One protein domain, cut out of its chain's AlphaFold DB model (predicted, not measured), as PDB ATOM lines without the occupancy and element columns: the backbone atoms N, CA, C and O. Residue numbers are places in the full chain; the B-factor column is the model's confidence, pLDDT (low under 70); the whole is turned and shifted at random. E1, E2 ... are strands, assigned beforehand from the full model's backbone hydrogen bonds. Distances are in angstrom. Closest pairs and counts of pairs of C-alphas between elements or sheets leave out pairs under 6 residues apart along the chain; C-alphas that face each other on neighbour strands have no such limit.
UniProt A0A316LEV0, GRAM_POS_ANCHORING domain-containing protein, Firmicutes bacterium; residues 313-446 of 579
ATOM      1  N   VAL A 313     196.350 177.433 279.615       98.81
ATOM      2  CA  VAL A 313     196.444 176.661 280.855       98.81
ATOM      3  C   VAL A 313     196.675 177.639 281.997       98.81
ATOM      4  O   VAL A 313     197.621 178.425 281.959       98.81
ATOM      5  N   GLU A 314     195.824 177.600 283.017       98.75
ATOM      6  CA  GLU A 314     195.903 178.458 284.197       98.75
ATOM      7  C   GLU A 314     196.023 177.607 285.463       98.75
ATOM      8  O   GLU A 314     195.054 177.016 285.933       98.75
ATOM      9  N   ILE A 315     197.214 177.577 286.052       98.81
ATOM     10  CA  ILE A 315     197.479 176.925 287.334       98.81
ATOM     11  C   ILE A 315     197.647 178.023 288.383       98.81
ATOM     12  O   ILE A 315     198.572 178.831 288.305       98.81
ATOM     13  N   THR A 316     196.727 178.083 289.342       98.50
ATOM     14  CA  THR A 316     196.641 179.131 290.376       98.50
ATOM     15  C   THR A 316     196.772 178.607 291.803       98.50
ATOM     16  O   THR A 316     196.976 179.410 292.716       98.50
ATOM     17  N   GLY A 317     196.706 177.286 291.988       97.94
ATOM     18  CA  GLY A 317     196.874 176.615 293.274       97.94
ATOM     19  C   GLY A 317     197.142 175.120 293.112       97.94
ATOM     20  O   GLY A 317     197.114 174.587 292.004       97.94
ATOM     21  N   GLY A 318     197.399 174.446 294.234       98.12
ATOM     22  CA  GLY A 318     197.584 172.995 294.297       98.12
ATOM     23  C   GLY A 318     199.039 172.519 294.218       98.12
ATOM     24  O   GLY A 318     199.984 173.290 294.032       98.12
ATOM     25  N   THR A 319     199.217 171.209 294.395       98.62
ATOM     26  CA  THR A 319     200.486 170.497 294.177       98.62
ATOM     27  C   THR A 319     200.318 169.529 293.012       98.62
ATOM     28  O   THR A 319     199.594 168.541 293.129       98.62
ATOM     29  N   ILE A 320     201.003 169.817 291.910       98.88
ATOM     30  CA  ILE A 320     200.839 169.145 290.624       98.88
ATOM     31  C   ILE A 320     202.136 168.430 290.239       98.88
ATOM     32  O   ILE A 320     203.224 169.009 290.286       98.88
ATOM     33  N   SER A 321     201.999 167.176 289.832       98.88
ATOM     34  CA  SER A 321     202.997 166.362 289.145       98.88
ATOM     35  C   SER A 321     202.424 166.016 287.774       98.88
ATOM     36  O   SER A 321     201.390 165.363 287.689       98.88
ATOM     37  N   ALA A 322     203.051 166.503 286.708       98.88
ATOM     38  CA  ALA A 322     202.657 166.221 285.333       98.88
ATOM     39  C   ALA A 322     203.862 165.648 284.584       98.88
ATOM     40  O   ALA A 322     204.943 166.253 284.581       98.88
ATOM     41  N   SER A 323     203.690 164.483 283.965       98.69
ATOM     42  CA  SER A 323     204.733 163.831 283.175       98.69
ATOM     43  C   SER A 323     204.218 163.329 281.835       98.69
ATOM     44  O   SER A 323     203.163 162.700 281.795       98.69
ATOM     45  N   ALA A 324     205.011 163.559 280.794       98.06
ATOM     46  CA  ALA A 324     204.757 163.179 279.410       98.06
ATOM     47  C   ALA A 324     205.951 162.397 278.836       98.06
ATOM     48  O   ALA A 324     207.104 162.766 279.089       98.06
ATOM     49  N   GLU A 325     205.703 161.339 278.064       96.81
ATOM     50  CA  GLU A 325     206.766 160.552 277.422       96.81
ATOM     51  C   GLU A 325     207.193 161.144 276.069       96.81
ATOM     52  O   GLU A 325     208.389 161.305 275.826       96.81
ATOM     53  N   GLU A 326     206.233 161.519 275.229       95.19
ATOM     54  CA  GLU A 326     206.426 161.977 273.847       95.19
ATOM     55  C   GLU A 326     206.122 163.475 273.670       95.19
ATOM     56  O   GLU A 326     206.717 164.124 272.805       95.19
ATOM     57  N   GLY A 327     205.265 164.044 274.525       95.75
ATOM     58  CA  GLY A 327     204.813 165.434 274.449       95.75
ATOM     59  C   GLY A 327     205.304 166.335 275.586       95.75
ATOM     60  O   GLY A 327     206.291 166.070 276.283       95.75
ATOM     61  N   ALA A 328     204.605 167.455 275.774       98.12
ATOM     62  CA  ALA A 328     204.831 168.363 276.895       98.12
ATOM     63  C   ALA A 328     204.095 167.876 278.153       98.12
ATOM     64  O   ALA A 328     203.009 167.310 278.086       98.12
ATOM     65  N   ALA A 329     204.626 168.180 279.337       98.75
ATOM     66  CA  ALA A 329     203.848 168.004 280.563       98.75
ATOM     67  C   ALA A 329     202.756 169.079 280.694       98.75
ATOM     68  O   ALA A 329     201.692 168.816 281.246       98.75
ATOM     69  N   VAL A 330     203.014 170.293 280.196       98.88
ATOM     70  CA  VAL A 330     202.049 171.399 280.166       98.88
ATOM     71  C   VAL A 330     202.109 172.100 278.814       98.88
ATOM     72  O   VAL A 330     203.173 172.597 278.430       98.88
ATOM     73  N   LEU A 331     200.967 172.184 278.131       98.44
ATOM     74  CA  LEU A 331     200.834 172.801 276.816       98.44
ATOM     75  C   LEU A 331     199.598 173.699 276.722       98.44
ATOM     76  O   LEU A 331     198.477 173.266 276.976       98.44
ATOM     77  N   ALA A 332     199.787 174.934 276.260       97.94
ATOM     78  CA  ALA A 332     198.689 175.725 275.705       97.94
ATOM     79  C   ALA A 332     198.794 175.787 274.179       97.94
ATOM     80  O   ALA A 332     199.847 176.165 273.674       97.94
ATOM     81  N   THR A 333     197.734 175.471 273.432       95.62
ATOM     82  CA  THR A 333     197.814 175.383 271.956       95.62
ATOM     83  C   THR A 333     197.783 176.757 271.277       95.62
ATOM     84  O   THR A 333     198.662 177.089 270.482       95.62
ATOM     85  N   GLU A 334     196.811 177.597 271.622       93.12
ATOM     86  CA  GLU A 334     196.622 178.964 271.113       93.12
ATOM     87  C   GLU A 334     196.475 179.994 272.248       93.12
ATOM     88  O   GLU A 334     195.946 181.090 272.059       93.12
ATOM     89  N   GLY A 335     196.979 179.662 273.436       92.88
ATOM     90  CA  GLY A 335     196.817 180.459 274.644       92.88
ATOM     91  C   GLY A 335     198.090 180.662 275.449       92.88
ATOM     92  O   GLY A 335     199.161 180.143 275.140       92.88
ATOM     93  N   LEU A 336     197.951 181.440 276.519       95.62
ATOM     94  CA  LEU A 336     199.007 181.655 277.504       95.62
ATOM     95  C   LEU A 336     199.042 180.470 278.479       95.62
ATOM     96  O   LEU A 336     198.003 180.053 278.997       95.62
ATOM     97  N   VAL A 337     200.242 179.978 278.783       98.75
ATOM     98  CA  VAL A 337     200.469 179.152 279.976       98.75
ATOM     99  C   VAL A 337     200.729 180.086 281.156       98.75
ATOM    100  O   VAL A 337     201.700 180.838 281.148       98.75
ATOM    101  N   GLN A 338     199.871 180.059 282.173       98.44
ATOM    102  CA  GLN A 338     199.998 180.861 283.390       98.44
ATOM    103  C   GLN A 338     200.132 179.948 284.597       98.44
ATOM    104  O   GLN A 338     199.182 179.260 284.959       98.44
ATOM    105  N   ILE A 339     201.280 179.987 285.265       98.69
ATOM    106  CA  ILE A 339     201.507 179.220 286.489       98.69
ATOM    107  C   ILE A 339     201.823 180.222 287.590       98.69
ATOM    108  O   ILE A 339     202.892 180.825 287.601       98.69
ATOM    109  N   LYS A 340     200.867 180.449 288.484       97.19
ATOM    110  CA  LYS A 340     200.866 181.536 289.467       97.19
ATOM    111  C   LYS A 340     200.321 181.051 290.810       97.19
ATOM    112  O   LYS A 340     199.723 179.987 290.896       97.19
ATOM    113  N   GLY A 341     200.520 181.846 291.856       93.44
ATOM    114  CA  GLY A 341     200.028 181.554 293.209       93.44
ATOM    115  C   GLY A 341     201.151 181.188 294.178       93.44
ATOM    116  O   GLY A 341     202.133 180.549 293.813       93.44
ATOM    117  N   ALA A 342     201.042 181.663 295.422       87.88
ATOM    118  CA  ALA A 342     202.103 181.518 296.423       87.88
ATOM    119  C   ALA A 342     202.273 180.072 296.918       87.88
ATOM    120  O   ALA A 342     203.395 179.670 297.232       87.88
ATOM    121  N   ASP A 343     201.170 179.323 296.947       90.00
ATOM    122  CA  ASP A 343     201.103 177.934 297.411       90.00
ATOM    123  C   ASP A 343     201.083 176.920 296.253       90.00
ATOM    124  O   ASP A 343     201.055 175.711 296.482       90.00
ATOM    125  N   THR A 344     201.144 177.408 295.012       97.12
ATOM    126  CA  THR A 344     201.192 176.590 293.799       97.12
ATOM    127  C   THR A 344     202.557 175.939 293.647       97.12
ATOM    128  O   THR A 344     203.587 176.620 293.645       97.12
ATOM    129  N   LYS A 345     202.557 174.617 293.469       97.88
ATOM    130  CA  LYS A 345     203.759 173.824 293.194       97.88
ATOM    131  C   LYS A 345     203.539 172.951 291.973       97.88
ATOM    132  O   LYS A 345     202.638 172.118 291.982       97.88
ATOM    133  N   LEU A 346     204.394 173.096 290.966       98.81
ATOM    134  CA  LEU A 346     204.365 172.267 289.761       98.81
ATOM    135  C   LEU A 346     205.687 171.520 289.588       98.81
ATOM    136  O   LEU A 346     206.755 172.128 289.576       98.81
ATOM    137  N   THR A 347     205.609 170.209 289.385       98.81
ATOM    138  CA  THR A 347     206.684 169.407 288.791       98.81
ATOM    139  C   THR A 347     206.240 168.982 287.397       98.81
ATOM    140  O   THR A 347     205.262 168.253 287.271       98.81
ATOM    141  N   ALA A 348     206.938 169.451 286.365       98.88
ATOM    142  CA  ALA A 348     206.654 169.180 284.959       98.88
ATOM    143  C   ALA A 348     207.830 168.407 284.349       98.88
ATOM    144  O   ALA A 348     208.956 168.907 284.338       98.88
ATOM    145  N   THR A 349     207.589 167.190 283.860       98.69
ATOM    146  CA  THR A 349     208.633 166.340 283.264       98.69
ATOM    147  C   THR A 349     208.243 165.899 281.861       98.69
ATOM    148  O   THR A 349     207.160 165.361 281.675       98.69
ATOM    149  N   SER A 350     209.127 166.076 280.885       98.31
ATOM    150  CA  SER A 350     208.957 165.513 279.541       98.31
ATOM    151  C   SER A 350     210.146 164.628 279.175       98.31
ATOM    152  O   SER A 350     211.281 164.939 279.539       98.31
ATOM    153  N   ASN A 351     209.896 163.538 278.453       97.56
ATOM    154  CA  ASN A 351     210.928 162.718 277.815       97.56
ATOM    155  C   ASN A 351     210.988 162.919 276.287       97.56
ATOM    156  O   ASN A 351     211.589 162.123 275.568       97.56
ATOM    157  N   SER A 352     210.413 164.013 275.793       96.50
ATOM    158  CA  SER A 352     210.401 164.344 274.375       96.50
ATOM    159  C   SER A 352     211.724 164.956 273.915       96.50
ATOM    160  O   SER A 352     212.261 165.858 274.562       96.50
ATOM    161  N   SER A 353     212.251 164.500 272.777       95.62
ATOM    162  CA  SER A 353     213.489 165.037 272.189       95.62
ATOM    163  C   SER A 353     213.295 166.326 271.384       95.62
ATOM    164  O   SER A 353     214.279 166.910 270.932       95.62
ATOM    165  N   ASP A 354     212.053 166.745 271.153       95.06
ATOM    166  CA  ASP A 354     211.714 167.918 270.342       95.06
ATOM    167  C   ASP A 354     210.680 168.846 270.998       95.06
ATOM    168  O   ASP A 354     210.337 169.884 270.428       95.06
ATOM    169  N   THR A 355     210.224 168.504 272.205       95.38
ATOM    170  CA  THR A 355     209.219 169.264 272.944       95.38
ATOM    171  C   THR A 355     209.683 169.547 274.373       95.38
ATOM    172  O   THR A 355     210.191 168.682 275.088       95.38
ATOM    173  N   ALA A 356     209.508 170.793 274.815       97.94
ATOM    174  CA  ALA A 356     209.817 171.196 276.182       97.94
ATOM    175  C   ALA A 356     208.798 170.638 277.187       97.94
ATOM    176  O   ALA A 356     207.639 170.400 276.852       97.94
ATOM    177  N   ALA A 357     209.194 170.492 278.455       98.62
ATOM    178  CA  ALA A 357     208.271 170.047 279.502       98.62
ATOM    179  C   ALA A 357     207.130 171.047 279.733       98.62
ATOM    180  O   ALA A 357     206.002 170.640 280.001       98.62
ATOM    181  N   ILE A 358     207.414 172.343 279.601       98.81
ATOM    182  CA  ILE A 358     206.408 173.408 279.592       98.81
ATOM    183  C   ILE A 358     206.554 174.173 278.282       98.81
ATOM    184  O   ILE A 358     207.624 174.724 278.001       98.81
ATOM    185  N   SER A 359     205.485 174.227 277.492       97.94
ATOM    186  CA  SER A 359     205.481 174.959 276.230       97.94
ATOM    187  C   SER A 359     204.130 175.596 275.933       97.94
ATOM    188  O   SER A 359     203.110 175.283 276.544       97.94
ATOM    189  N   ASN A 360     204.120 176.501 274.965       96.81
ATOM    190  CA  ASN A 360     202.906 176.974 274.321       96.81
ATOM    191  C   ASN A 360     203.041 176.824 272.796       96.81
ATOM    192  O   ASN A 360     204.143 176.650 272.264       96.81
ATOM    193  N   GLY A 361     201.922 176.883 272.078       91.69
ATOM    194  CA  GLY A 361     201.896 176.925 270.623       91.69
ATOM    195  C   GLY A 361     202.336 178.288 270.096       91.69
ATOM    196  O   GLY A 361     203.081 179.018 270.734       91.69
ATOM    197  N   ILE A 362     201.943 178.667 268.883       80.06
ATOM    198  CA  ILE A 362     202.588 179.810 268.206       80.06
ATOM    199  C   ILE A 362     202.198 181.197 268.753       80.06
ATOM    200  O   ILE A 362     202.770 182.199 268.316       80.06
ATOM    201  N   THR A 363     201.246 181.277 269.682       80.19
ATOM    202  CA  THR A 363     200.758 182.514 270.312       80.19
ATOM    203  C   THR A 363     200.475 182.296 271.797       80.19
ATOM    204  O   THR A 363     200.102 181.196 272.188       80.19
ATOM    205  N   GLY A 364     200.626 183.348 272.608       84.12
ATOM    206  CA  GLY A 364     200.215 183.382 274.016       84.12
ATOM    207  C   GLY A 364     201.374 183.617 274.981       84.12
ATOM    208  O   GLY A 364     201.276 184.496 275.832       84.12
ATOM    209  N   GLY A 365     202.479 182.895 274.801       95.25
ATOM    210  CA  GLY A 365     203.648 182.923 275.675       95.25
ATOM    211  C   GLY A 365     203.462 182.092 276.948       95.25
ATOM    212  O   GLY A 365     202.566 181.250 277.050       95.25
ATOM    213  N   ILE A 366     204.327 182.341 277.929       98.50
ATOM    214  CA  ILE A 366     204.397 181.650 279.217       98.50
ATOM    215  C   ILE A 366     204.647 182.682 280.325       98.50
ATOM    216  O   ILE A 366     205.573 183.490 280.242       98.50
ATOM    217  N   LEU A 367     203.853 182.621 281.392       98.06
ATOM    218  CA  LEU A 367     204.029 183.382 282.627       98.06
ATOM    219  C   LEU A 367     204.321 182.430 283.792       98.06
ATOM    220  O   LEU A 367     203.491 181.587 284.139       98.06
ATOM    221  N   LEU A 368     205.480 182.616 284.427       98.38
ATOM    222  CA  LEU A 368     205.960 181.817 285.555       98.38
ATOM    223  C   LEU A 368     206.008 182.683 286.827       98.38
ATOM    224  O   LEU A 368     206.829 183.591 286.951       98.38
ATOM    225  N   ASP A 369     205.118 182.407 287.777       97.44
ATOM    226  CA  ASP A 369     204.944 183.140 289.040       97.44
ATOM    227  C   ASP A 369     204.551 182.220 290.220       97.44
ATOM    228  O   ASP A 369     203.679 182.531 291.043       97.44
ATOM    229  N   ALA A 370     205.199 181.059 290.291       96.31
ATOM    230  CA  ALA A 370     205.001 180.027 291.308       96.31
ATOM    231  C   ALA A 370     206.298 179.230 291.545       96.31
ATOM    232  O   ALA A 370     207.315 179.476 290.890       96.31
ATOM    233  N   ASP A 371     206.260 178.256 292.459       95.56
ATOM    234  CA  ASP A 371     207.354 177.296 292.630       95.56
ATOM    235  C   ASP A 371     207.216 176.168 291.587       95.56
ATOM    236  O   ASP A 371     206.253 175.399 291.601       95.56
ATOM    237  N   ILE A 372     208.172 176.077 290.656       98.06
ATOM    238  CA  ILE A 372     208.100 175.180 289.491       98.06
ATOM    239  C   ILE A 372     209.415 174.420 289.349       98.06
ATOM    240  O   ILE A 372     210.493 174.997 289.458       98.06
ATOM    241  N   THR A 373     209.336 173.124 289.075       97.75
ATOM    242  CA  THR A 373     210.473 172.303 288.642       97.75
ATOM    243  C   THR A 373     210.139 171.723 287.277       97.75
ATOM    244  O   THR A 373     209.274 170.857 287.178       97.75
ATOM    245  N   ALA A 374     210.800 172.214 286.231       98.50
ATOM    246  CA  ALA A 374     210.655 171.716 284.871       98.50
ATOM    247  C   ALA A 374     211.895 170.909 284.486       98.50
ATOM    248  O   ALA A 374     213.020 171.376 284.678       98.50
ATOM    249  N   LYS A 375     211.700 169.715 283.930       97.44
ATOM    250  CA  LYS A 375     212.786 168.832 283.503       97.44
ATOM    251  C   LYS A 375     212.472 168.198 282.158       97.44
ATOM    252  O   LYS A 375     211.380 167.665 281.977       97.44
ATOM    253  N   ASN A 376     213.451 168.178 281.264       96.88
ATOM    254  CA  ASN A 376     213.408 167.323 280.085       96.88
ATOM    255  C   ASN A 376     214.464 166.210 280.227       96.88
ATOM    256  O   ASN A 376     215.591 166.472 280.640       96.88
ATOM    257  N   THR A 377     214.103 164.953 279.970       95.62
ATOM    258  CA  THR A 377     215.017 163.799 280.105       95.62
ATOM    259  C   THR A 377     215.642 163.341 278.790       95.62
ATOM    260  O   THR A 377     216.516 162.475 278.817       95.62
ATOM    261  N   ALA A 378     215.255 163.936 277.663       95.25
ATOM    262  CA  ALA A 378     215.723 163.602 276.321       95.25
ATOM    263  C   ALA A 378     216.632 164.684 275.708       95.25
ATOM    264  O   ALA A 378     216.759 164.779 274.488       95.25
ATOM    265  N   ASN A 379     217.328 165.453 276.556       90.50
ATOM    266  CA  ASN A 379     218.268 166.512 276.168       90.50
ATOM    267  C   ASN A 379     217.638 167.634 275.326       90.50
ATOM    268  O   ASN A 379     218.291 168.183 274.438       90.50
ATOM    269  N   TYR A 380     216.386 167.986 275.607       95.31
ATOM    270  CA  TYR A 380     215.739 169.172 275.054       95.31
ATOM    271  C   TYR A 380     215.591 170.259 276.125       95.31
ATOM    272  O   TYR A 380     215.796 170.008 277.311       95.31
ATOM    273  N   THR A 381     215.257 171.493 275.744       95.75
ATOM    274  CA  THR A 381     215.095 172.547 276.752       95.75
ATOM    275  C   THR A 381     213.877 172.279 277.654       95.75
ATOM    276  O   THR A 381     212.819 171.902 277.149       95.75
ATOM    277  N   PRO A 382     213.959 172.457 278.990       97.69
ATOM    278  CA  PRO A 382     212.824 172.182 279.876       97.69
ATOM    279  C   PRO A 382     211.637 173.132 279.706       97.69
ATOM    280  O   PRO A 382     210.504 172.745 279.999       97.69
ATOM    281  N   ILE A 383     211.879 174.371 279.269       98.50
ATOM    282  CA  ILE A 383     210.846 175.399 279.094       98.50
ATOM    283  C   ILE A 383     211.113 176.144 277.787       98.50
ATOM    284  O   ILE A 383     212.167 176.762 277.634       98.50
ATOM    285  N   GLU A 384     210.132 176.134 276.885       97.25
ATOM    286  CA  GLU A 384     210.191 176.836 275.600       97.25
ATOM    287  C   GLU A 384     208.902 177.625 275.363       97.25
ATOM    288  O   GLU A 384     207.832 177.046 275.166       97.25
ATOM    289  N   GLY A 385     209.019 178.952 275.339       96.94
ATOM    290  CA  GLY A 385     207.930 179.858 274.992       96.94
ATOM    291  C   GLY A 385     207.968 180.261 273.522       96.94
ATOM    292  O   GLY A 385     209.041 180.413 272.935       96.94
ATOM    293  N   LYS A 386     206.795 180.497 272.933       95.25
ATOM    294  CA  LYS A 386     206.627 180.932 271.543       95.25
ATOM    295  C   LYS A 386     205.701 182.139 271.425       95.25
ATOM    296  O   LYS A 386     204.601 182.132 271.973       95.25
ATOM    297  N   ASN A 387     206.103 183.135 270.634       92.50
ATOM    298  CA  ASN A 387     205.279 184.299 270.301       92.50
ATOM    299  C   ASN A 387     205.355 184.661 268.813       92.50
ATOM    300  O   ASN A 387     206.424 184.901 268.252       92.50
ATOM    301  N   LYS A 388     204.188 184.762 268.166       90.75
ATOM    302  CA  LYS A 388     204.062 185.079 266.733       90.75
ATOM    303  C   LYS A 388     204.649 186.438 266.349       90.75
ATOM    304  O   LYS A 388     205.132 186.591 265.229       90.75
ATOM    305  N   ASP A 389     204.598 187.413 267.252       90.75
ATOM    306  CA  ASP A 389     205.158 188.754 267.054       90.75
ATOM    307  C   ASP A 389     206.664 188.839 267.362       90.75
ATOM    308  O   ASP A 389     207.244 189.918 267.238       90.75
ATOM    309  N   LYS A 390     207.298 187.705 267.707       91.00
ATOM    310  CA  LYS A 390     208.721 187.580 268.068       91.00
ATOM    311  C   LYS A 390     209.126 188.337 269.338       91.00
ATOM    312  O   LYS A 390     210.318 188.526 269.592       91.00
ATOM    313  N   SER A 391     208.151 188.795 270.122       92.44
ATOM    314  CA  SER A 391     208.406 189.321 271.459       92.44
ATOM    315  C   SER A 391     208.856 188.199 272.396       92.44
ATOM    316  O   SER A 391     208.611 187.021 272.140       92.44
ATOM    317  N   VAL A 392     209.500 188.578 273.500       93.88
ATOM    318  CA  VAL A 392     209.915 187.638 274.548       93.88
ATOM    319  C   VAL A 392     208.696 186.841 275.018       93.88
ATOM    320  O   VAL A 392     207.704 187.419 275.461       93.88
ATOM    321  N   ALA A 393     208.776 185.516 274.914       96.19
ATOM    322  CA  ALA A 393     207.657 184.614 275.158       96.19
ATOM    323  C   ALA A 393     207.633 184.012 276.564       96.19
ATOM    324  O   ALA A 393     206.647 183.379 276.920       96.19
ATOM    325  N   ILE A 394     208.678 184.210 277.372       97.75
ATOM    326  CA  ILE A 394     208.721 183.766 278.769       97.75
ATOM    327  C   ILE A 394     208.828 184.992 279.674       97.75
ATOM    328  O   ILE A 394     209.775 185.770 279.572       97.75
ATOM    329  N   ALA A 395     207.873 185.141 280.588       97.00
ATOM    330  CA  ALA A 395     207.862 186.180 281.608       97.00
ATOM    331  C   ALA A 395     207.971 185.568 283.010       97.00
ATOM    332  O   ALA A 395     207.279 184.601 283.336       97.00
ATOM    333  N   LEU A 396     208.812 186.167 283.854       96.12
ATOM    334  CA  LEU A 396     208.903 185.851 285.280       96.12
ATOM    335  C   LEU A 396     208.120 186.885 286.096       96.12
ATOM    336  O   LEU A 396     208.192 188.086 285.824       96.12
ATOM    337  N   GLY A 397     207.382 186.421 287.104       93.06
ATOM    338  CA  GLY A 397     206.698 187.282 288.066       93.06
ATOM    339  C   GLY A 397     207.657 188.127 288.917       93.06
ATOM    340  O   GLY A 397     208.862 187.882 288.996       93.06
ATOM    341  N   ALA A 398     207.123 189.141 289.598       86.69
ATOM    342  CA  ALA A 398     207.924 189.967 290.499       86.69
ATOM    343  C   ALA A 398     208.466 189.136 291.678       86.69
ATOM    344  O   ALA A 398     207.709 188.453 292.366       86.69
ATOM    345  N   GLY A 399     209.776 189.222 291.933       82.44
ATOM    346  CA  GLY A 399     210.434 188.450 292.998       82.44
ATOM    347  C   GLY A 399     210.607 186.960 292.681       82.44
ATOM    348  O   GLY A 399     210.889 186.175 293.590       82.44
ATOM    349  N   VAL A 400     210.441 186.570 291.417       89.19
ATOM    350  CA  VAL A 400     210.655 185.206 290.932       89.19
ATOM    351  C   VAL A 400     212.051 185.095 290.332       89.19
ATOM    352  O   VAL A 400     212.435 185.905 289.490       89.19
ATOM    353  N   GLY A 401     212.801 184.087 290.768       88.44
ATOM    354  CA  GLY A 401     214.101 183.726 290.209       88.44
ATOM    355  C   GLY A 401     214.063 182.360 289.537       88.44
ATOM    356  O   GLY A 401     213.230 181.510 289.868       88.44
ATOM    357  N   ALA A 402     214.984 182.147 288.605       91.69
ATOM    358  CA  ALA A 402     215.153 180.898 287.880       91.69
ATOM    359  C   ALA A 402     216.608 180.435 287.990       91.69
ATOM    360  O   ALA A 402     217.530 181.240 287.863       91.69
ATOM    361  N   VAL A 403     216.805 179.138 288.211       90.75
ATOM    362  CA  VAL A 403     218.130 178.508 288.251       90.75
ATOM    363  C   VAL A 403     218.128 177.222 287.435       90.75
ATOM    364  O   VAL A 403     217.142 176.479 287.418       90.75
ATOM    365  N   ASN A 404     219.248 176.941 286.780       90.25
ATOM    366  CA  ASN A 404     219.558 175.624 286.241       90.25
ATOM    367  C   ASN A 404     220.055 174.728 287.382       90.25
ATOM    368  O   ASN A 404     220.888 175.155 288.185       90.25
ATOM    369  N   ILE A 405     219.561 173.494 287.434       84.06
ATOM    370  CA  ILE A 405     220.079 172.420 288.276       84.06
ATOM    371  C   ILE A 405     220.665 171.335 287.367       84.06
ATOM    372  O   ILE A 405     219.922 170.610 286.703       84.06
ATOM    373  N   ASN A 406     221.989 171.175 287.406       79.31
ATOM    374  CA  ASN A 406     222.705 170.083 286.746       79.31
ATOM    375  C   ASN A 406     223.379 169.203 287.812       79.31
ATOM    376  O   ASN A 406     224.447 169.509 288.344       79.31
ATOM    377  N   GLY A 407     222.713 168.114 288.197       74.12
ATOM    378  CA  GLY A 407     223.170 167.275 289.302       74.12
ATOM    379  C   GLY A 407     223.212 168.046 290.629       74.12
ATOM    380  O   GLY A 407     222.169 168.344 291.201       74.12
ATOM    381  N   GLN A 408     224.416 168.329 291.139       62.78
ATOM    382  CA  GLN A 408     224.627 169.091 292.384       62.78
ATOM    383  C   GLN A 408     225.001 170.562 292.154       62.78
ATOM    384  O   GLN A 408     225.113 171.310 293.126       62.78
ATOM    385  N   THR A 409     225.227 170.985 290.909       69.25
ATOM    386  CA  THR A 409     225.581 172.370 290.599       69.25
ATOM    387  C   THR A 409     224.338 173.174 290.243       69.25
ATOM    388  O   THR A 409     223.460 172.716 289.512       69.25
ATOM    389  N   THR A 410     224.276 174.394 290.772       78.56
ATOM    390  CA  THR A 410     223.253 175.388 290.446       78.56
ATOM    391  C   THR A 410     223.894 176.541 289.689       78.56
ATOM    392  O   THR A 410     224.942 177.031 290.113       78.56
ATOM    393  N   GLY A 411     223.273 176.978 288.598       82.62
ATOM    394  CA  GLY A 411     223.702 178.149 287.832       82.62
ATOM    395  C   GLY A 411     222.537 179.102 287.604       82.62
ATOM    396  O   GLY A 411     221.431 178.654 287.300       82.62
ATOM    397  N   ASP A 412     222.783 180.402 287.746       86.56
ATOM    398  CA  ASP A 412     221.784 181.415 287.417       86.56
ATOM    399  C   ASP A 412     221.477 181.367 285.919       86.56
ATOM    400  O   ASP A 412     222.377 181.210 285.085       86.56
ATOM    401  N   VAL A 413     220.196 181.497 285.579       91.81
ATOM    402  CA  VAL A 413     219.740 181.528 284.188       91.81
ATOM    403  C   VAL A 413     219.012 182.819 283.877       91.81
ATOM    404  O   VAL A 413     218.382 183.435 284.738       91.81
ATOM    405  N   VAL A 414     219.062 183.203 282.610       93.06
ATOM    406  CA  VAL A 414     218.312 184.332 282.065       93.06
ATOM    407  C   VAL A 414     217.441 183.860 280.911       93.06
ATOM    408  O   VAL A 414     217.758 182.883 280.232       93.06
ATOM    409  N   VAL A 415     216.324 184.555 280.696       95.31
ATOM    410  CA  VAL A 415     215.486 184.327 279.517       95.31
ATOM    411  C   VAL A 415     216.216 184.882 278.300       95.31
ATOM    412  O   VAL A 415     216.513 186.076 278.233       95.31
ATOM    413  N   TYR A 416     216.473 184.017 277.331       94.75
ATOM    414  CA  TYR A 416     216.972 184.374 276.016       94.75
ATOM    415  C   TYR A 416     215.823 184.354 275.015       94.75
ATOM    416  O   TYR A 416     215.032 183.413 274.977       94.75
ATOM    417  N   ASN A 417     215.734 185.407 274.207       93.88
ATOM    418  CA  ASN A 417     214.832 185.474 273.067       93.88
ATOM    419  C   ASN A 417     215.670 185.367 271.799       93.88
ATOM    420  O   ASN A 417     216.485 186.250 271.522       93.88
ATOM    421  N   GLU A 418     215.483 184.291 271.044       90.25
ATOM    422  CA  GLU A 418     216.327 184.014 269.892       90.25
ATOM    423  C   GLU A 418     216.006 184.983 268.748       90.25
ATOM    424  O   GLU A 418     214.881 185.035 268.239       90.25
ATOM    425  N   ALA A 419     217.013 185.771 268.358       83.50
ATOM    426  CA  ALA A 419     216.877 186.856 267.395       83.50
ATOM    427  C   ALA A 419     216.222 186.394 266.085       83.50
ATOM    428  O   ALA A 419     216.563 185.356 265.528       83.50
ATOM    429  N   ASP A 420     215.274 187.191 265.588       82.50
ATOM    430  CA  ASP A 420     214.504 186.933 264.367       82.50
ATOM    431  C   ASP A 420     213.658 185.645 264.346       82.50
ATOM    432  O   ASP A 420     212.971 185.397 263.344       82.50
ATOM    433  N   THR A 421     213.588 184.899 265.450       88.50
ATOM    434  CA  THR A 421     212.713 183.732 265.605       88.50
ATOM    435  C   THR A 421     211.499 184.036 266.489       88.50
ATOM    436  O   THR A 421     211.269 185.173 266.888       88.50
ATOM    437  N   LYS A 422     210.672 183.014 266.738       90.75
ATOM    438  CA  LYS A 422     209.502 183.087 267.622       90.75
ATOM    439  C   LYS A 422     209.772 182.521 269.019       90.75
ATOM    440  O   LYS A 422     208.819 182.446 269.782       90.75
ATOM    441  N   PHE A 423     210.993 182.068 269.316       94.31
ATOM    442  CA  PHE A 423     211.292 181.219 270.470       94.31
ATOM    443  C   PHE A 423     211.972 181.986 271.610       94.31
ATOM    444  O   PHE A 423     212.835 182.838 271.393       94.31
ATOM    445  N   SER A 424     211.608 181.632 272.841       96.50
ATOM    446  CA  SER A 424     212.319 182.014 274.058       96.50
ATOM    447  C   SER A 424     212.582 180.789 274.932       96.50
ATOM    448  O   SER A 424     211.713 179.927 275.058       96.50
ATOM    449  N   TYR A 425     213.750 180.736 275.565       96.44
ATOM    450  CA  TYR A 425     214.186 179.659 276.468       96.44
ATOM    451  C   TYR A 425     215.195 180.194 277.494       96.44
ATOM    452  O   TYR A 425     215.563 181.368 277.465       96.44
ATOM    453  N   PHE A 426     215.628 179.353 278.435       96.00
ATOM    454  CA  PHE A 426     216.641 179.723 279.428       96.00
ATOM    455  C   PHE A 426     218.059 179.395 278.952       96.00
ATOM    456  O   PHE A 426     218.308 178.294 278.461       96.00
ATOM    457  N   ILE A 427     218.987 180.325 279.177       94.38
ATOM    458  CA  ILE A 427     220.440 180.154 278.995       94.38
ATOM    459  C   ILE A 427     221.163 180.477 280.308       94.38
ATOM    460  O   ILE A 427     220.584 181.116 281.189       94.38
ATOM    461  N   LEU A 428     222.427 180.069 280.446       91.38
ATOM    462  CA  LEU A 428     223.256 180.461 281.593       91.38
ATOM    463  C   LEU A 428     223.537 181.974 281.584       91.38
ATOM    464  O   LEU A 428     223.753 182.581 280.536       91.38
ATOM    465  N   ALA A 429     223.529 182.598 282.764       87.75
ATOM    466  CA  ALA A 429     223.700 184.046 282.915       87.75
ATOM    467  C   ALA A 429     225.143 184.549 282.691       87.75
ATOM    468  O   ALA A 429     225.363 185.759 282.638       87.75
ATOM    469  N   ASP A 430     226.125 183.652 282.572       79.56
ATOM    470  CA  ASP A 430     227.549 183.980 282.414       79.56
ATOM    471  C   ASP A 430     227.923 184.503 281.012       79.56
ATOM    472  O   ASP A 430     229.034 184.996 280.820       79.56
ATOM    473  N   GLY A 431     226.976 184.504 280.069       60.34
ATOM    474  CA  GLY A 431     226.957 185.407 278.913       60.34
ATOM    475  C   GLY A 431     227.876 185.050 277.742       60.34
ATOM    476  O   GLY A 431     227.896 185.790 276.761       60.34
ATOM    477  N   GLU A 432     228.604 183.935 277.803       75.00
ATOM    478  CA  GLU A 432     229.498 183.498 276.716       75.00
ATOM    479  C   GLU A 432     228.792 182.601 275.680       75.00
ATOM    480  O   GLU A 432     229.227 182.528 274.531       75.00
ATOM    481  N   SER A 433     227.692 181.935 276.053       83.69
ATOM    482  CA  SER A 433     226.921 181.045 275.173       83.69
ATOM    483  C   SER A 433     225.436 181.414 275.134       83.69
ATOM    484  O   SER A 433     224.864 181.867 276.122       83.69
ATOM    485  N   THR A 434     224.810 181.190 273.978       86.94
ATOM    486  CA  THR A 434     223.355 181.278 273.775       86.94
ATOM    487  C   THR A 434     222.690 179.900 273.734       86.94
ATOM    488  O   THR A 434     221.531 179.796 273.344       86.94
ATOM    489  N   ASP A 435     223.417 178.838 274.085       90.94
ATOM    490  CA  ASP A 435     222.881 177.480 274.102       90.94
ATOM    491  C   ASP A 435     221.827 177.332 275.202       90.94
ATOM    492  O   ASP A 435     222.018 177.761 276.346       90.94
ATOM    493  N   ALA A 436     220.710 176.693 274.856       92.44
ATOM    494  CA  ALA A 436     219.649 176.416 275.806       92.44
ATOM    495  C   ALA A 436     220.137 175.492 276.931       92.44
ATOM    496  O   ALA A 436     220.880 174.533 276.715       92.44
ATOM    497  N   VAL A 437     219.644 175.735 278.142       93.12
ATOM    498  CA  VAL A 437     219.735 174.763 279.233       93.12
ATOM    499  C   VAL A 437     218.891 173.537 278.884       93.12
ATOM    500  O   VAL A 437     217.739 173.694 278.477       93.12
ATOM    501  N   LEU A 438     219.452 172.337 279.080       91.12
ATOM    502  CA  LEU A 438     218.839 171.056 278.691       91.12
ATOM    503  C   LEU A 438     218.429 170.149 279.869       91.12
ATOM    504  O   LEU A 438     217.752 169.154 279.653       91.12
ATOM    505  N   ASP A 439     218.836 170.466 281.105       84.19
ATOM    506  CA  ASP A 439     218.602 169.596 282.270       84.19
ATOM    507  C   ASP A 439     217.306 169.949 283.024       84.19
ATOM    508  O   ASP A 439     216.198 169.589 282.632       84.19
ATOM    509  N   THR A 440     217.429 170.618 284.171       94.69
ATOM    510  CA  THR A 440     216.312 170.991 285.037       94.69
ATOM    511  C   THR A 440     216.352 172.488 285.273       94.69
ATOM    512  O   THR A 440     217.374 173.032 285.685       94.69
ATOM    513  N   VAL A 441     215.221 173.153 285.061       96.00
ATOM    514  CA  VAL A 441     215.025 174.552 285.444       96.00
ATOM    515  C   VAL A 441     214.103 174.584 286.653       96.00
ATOM    516  O   VAL A 441     212.971 174.094 286.609       96.00
ATOM    517  N   LYS A 442     214.590 175.175 287.744       95.06
ATOM    518  CA  LYS A 442     213.794 175.441 288.938       95.06
ATOM    519  C   LYS A 442     213.453 176.921 288.991       95.06
ATOM    520  O   LYS A 442     214.341 177.771 289.018       95.06
ATOM    521  N   ILE A 443     212.162 177.208 289.049       94.44
ATOM    522  CA  ILE A 443     211.615 178.536 289.299       94.44
ATOM    523  C   ILE A 443     211.228 178.602 290.769       94.44
ATOM    524  O   ILE A 443     210.569 177.699 291.292       94.44
ATOM    525  N   CYS A 444     211.653 179.660 291.448       89.94
ATOM    526  CA  CYS A 444     211.323 179.886 292.845       89.94
ATOM    527  C   CYS A 444     210.690 181.261 293.006       89.94
ATOM    528  O   CYS A 444     211.292 182.281 292.661       89.94
ATOM    529  N   LYS A 445     209.496 181.288 293.599       84.75
ATOM    530  CA  LYS A 445     208.887 182.529 294.066       84.75
ATOM    531  C   LYS A 445     209.447 182.842 295.444       84.75
ATOM    532  O   LYS A 445     209.036 182.241 296.447       84.75
ATOM    533  N   HIS A 446     210.431 183.738 295.475       82.00
ATOM    534  CA  HIS A 446     211.256 183.928 296.655       82.00
ATOM    535  C   HIS A 446     210.467 184.443 297.848       82.00
ATOM    536  O   HIS A 446     209.688 185.391 297.776       82.00
TER     537      HIS A 446
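AT A GLANCE: This is residues 313 to 446 of the 579 residues of the protein "GRAM_POS_ANCHORING domain-containing protein" of Firmicutes bacterium (UniProt A0A316LEV0). The chain winds in stacked turns, a short three-sided solenoid: E1, E2 and E3 make the first turn, E4 and E5 the second, E6 and E7 the third, and E8 starts another. At the far end of the stack, E9 to E12 run antiparallel, E12 continuing the wall of E6 and E11 that of E7, while E9 and E10 form a hairpin between E12 and E11. The printed part has 134 residues with twelve named strands, E1 to E12 in order, and no named helix: all strand. They form one branched, twisted, mixed sheet. The whole is compact, with a radius of gyration of the C-alphas of 13.3 A, and spans 37 by 36 by 32 A.

HOW THE PARTS SIT: Start with E1, residues 313 to 315, and E2, residues 319 to 324: both are parallel to E4, residues 336 to 350, on one side of it, with N 315 to O 338 and N 320 to O 345 each at 2.8 A. E4 bends by 135 degrees at residue 342. On its other side, parallel, find E6, residues 366 to 376, which bends by 123 degrees at residue 369; N 373 and O 346 are 2.8 A apart. E3, residues 330 to 332, and E7, residues 383 to 386, lie on opposite sides of E5, residues 358 to 360, both parallel to it; look at N 359 to O 330, 3.0 A, and N 384 to O 358, 3.1 A. The closest C-alphas of E1 and E3 are those of Val 313 and Ala 332, 5.7 A apart. E8, residues 394 to 396, is parallel to E6, with N 395 to O 366 at 2.9 A. E12, residues 440 to 445, is antiparallel to E6, with N 443 to O 372 at 2.8 A. E11, residues 423 to 428, is antiparallel to E7, with N 424 to O 385 at 2.8 A. E9, residues 400 to 406, and E10, residues 409 to 417, form a hairpin, with N 404 to O 411 at 2.8 A; E10 and E11 form another, with N 416 to O 425 at 2.8 A. E9, E10 and E11 are a meander, each strand the antiparallel neighbour of the one before. E12 completes a Greek key, four strands with the first antiparallel to the fourth; N 405 and O 440 are 2.8 A apart.

IN THESE COORDINATES: Find C-alpha 313 at (196.444, 176.661, 280.855), where E1 begins. E4 begins at C-alpha 336, (199.007, 181.655, 277.504), and measures 19.1 A; E9 measures 19.8 A and E10 24.4 A. E12 ends at C-alpha 445, (208.887, 182.529, 294.066).

THE WHOLE: The C-alphas farthest apart, those of Gly 318 and Glu 432, are 37.9 A apart. The printed part has no cut. The link from E11 to E12, 11 residues, is long. Residues 408 to 409 and 431 have pLDDT under 70.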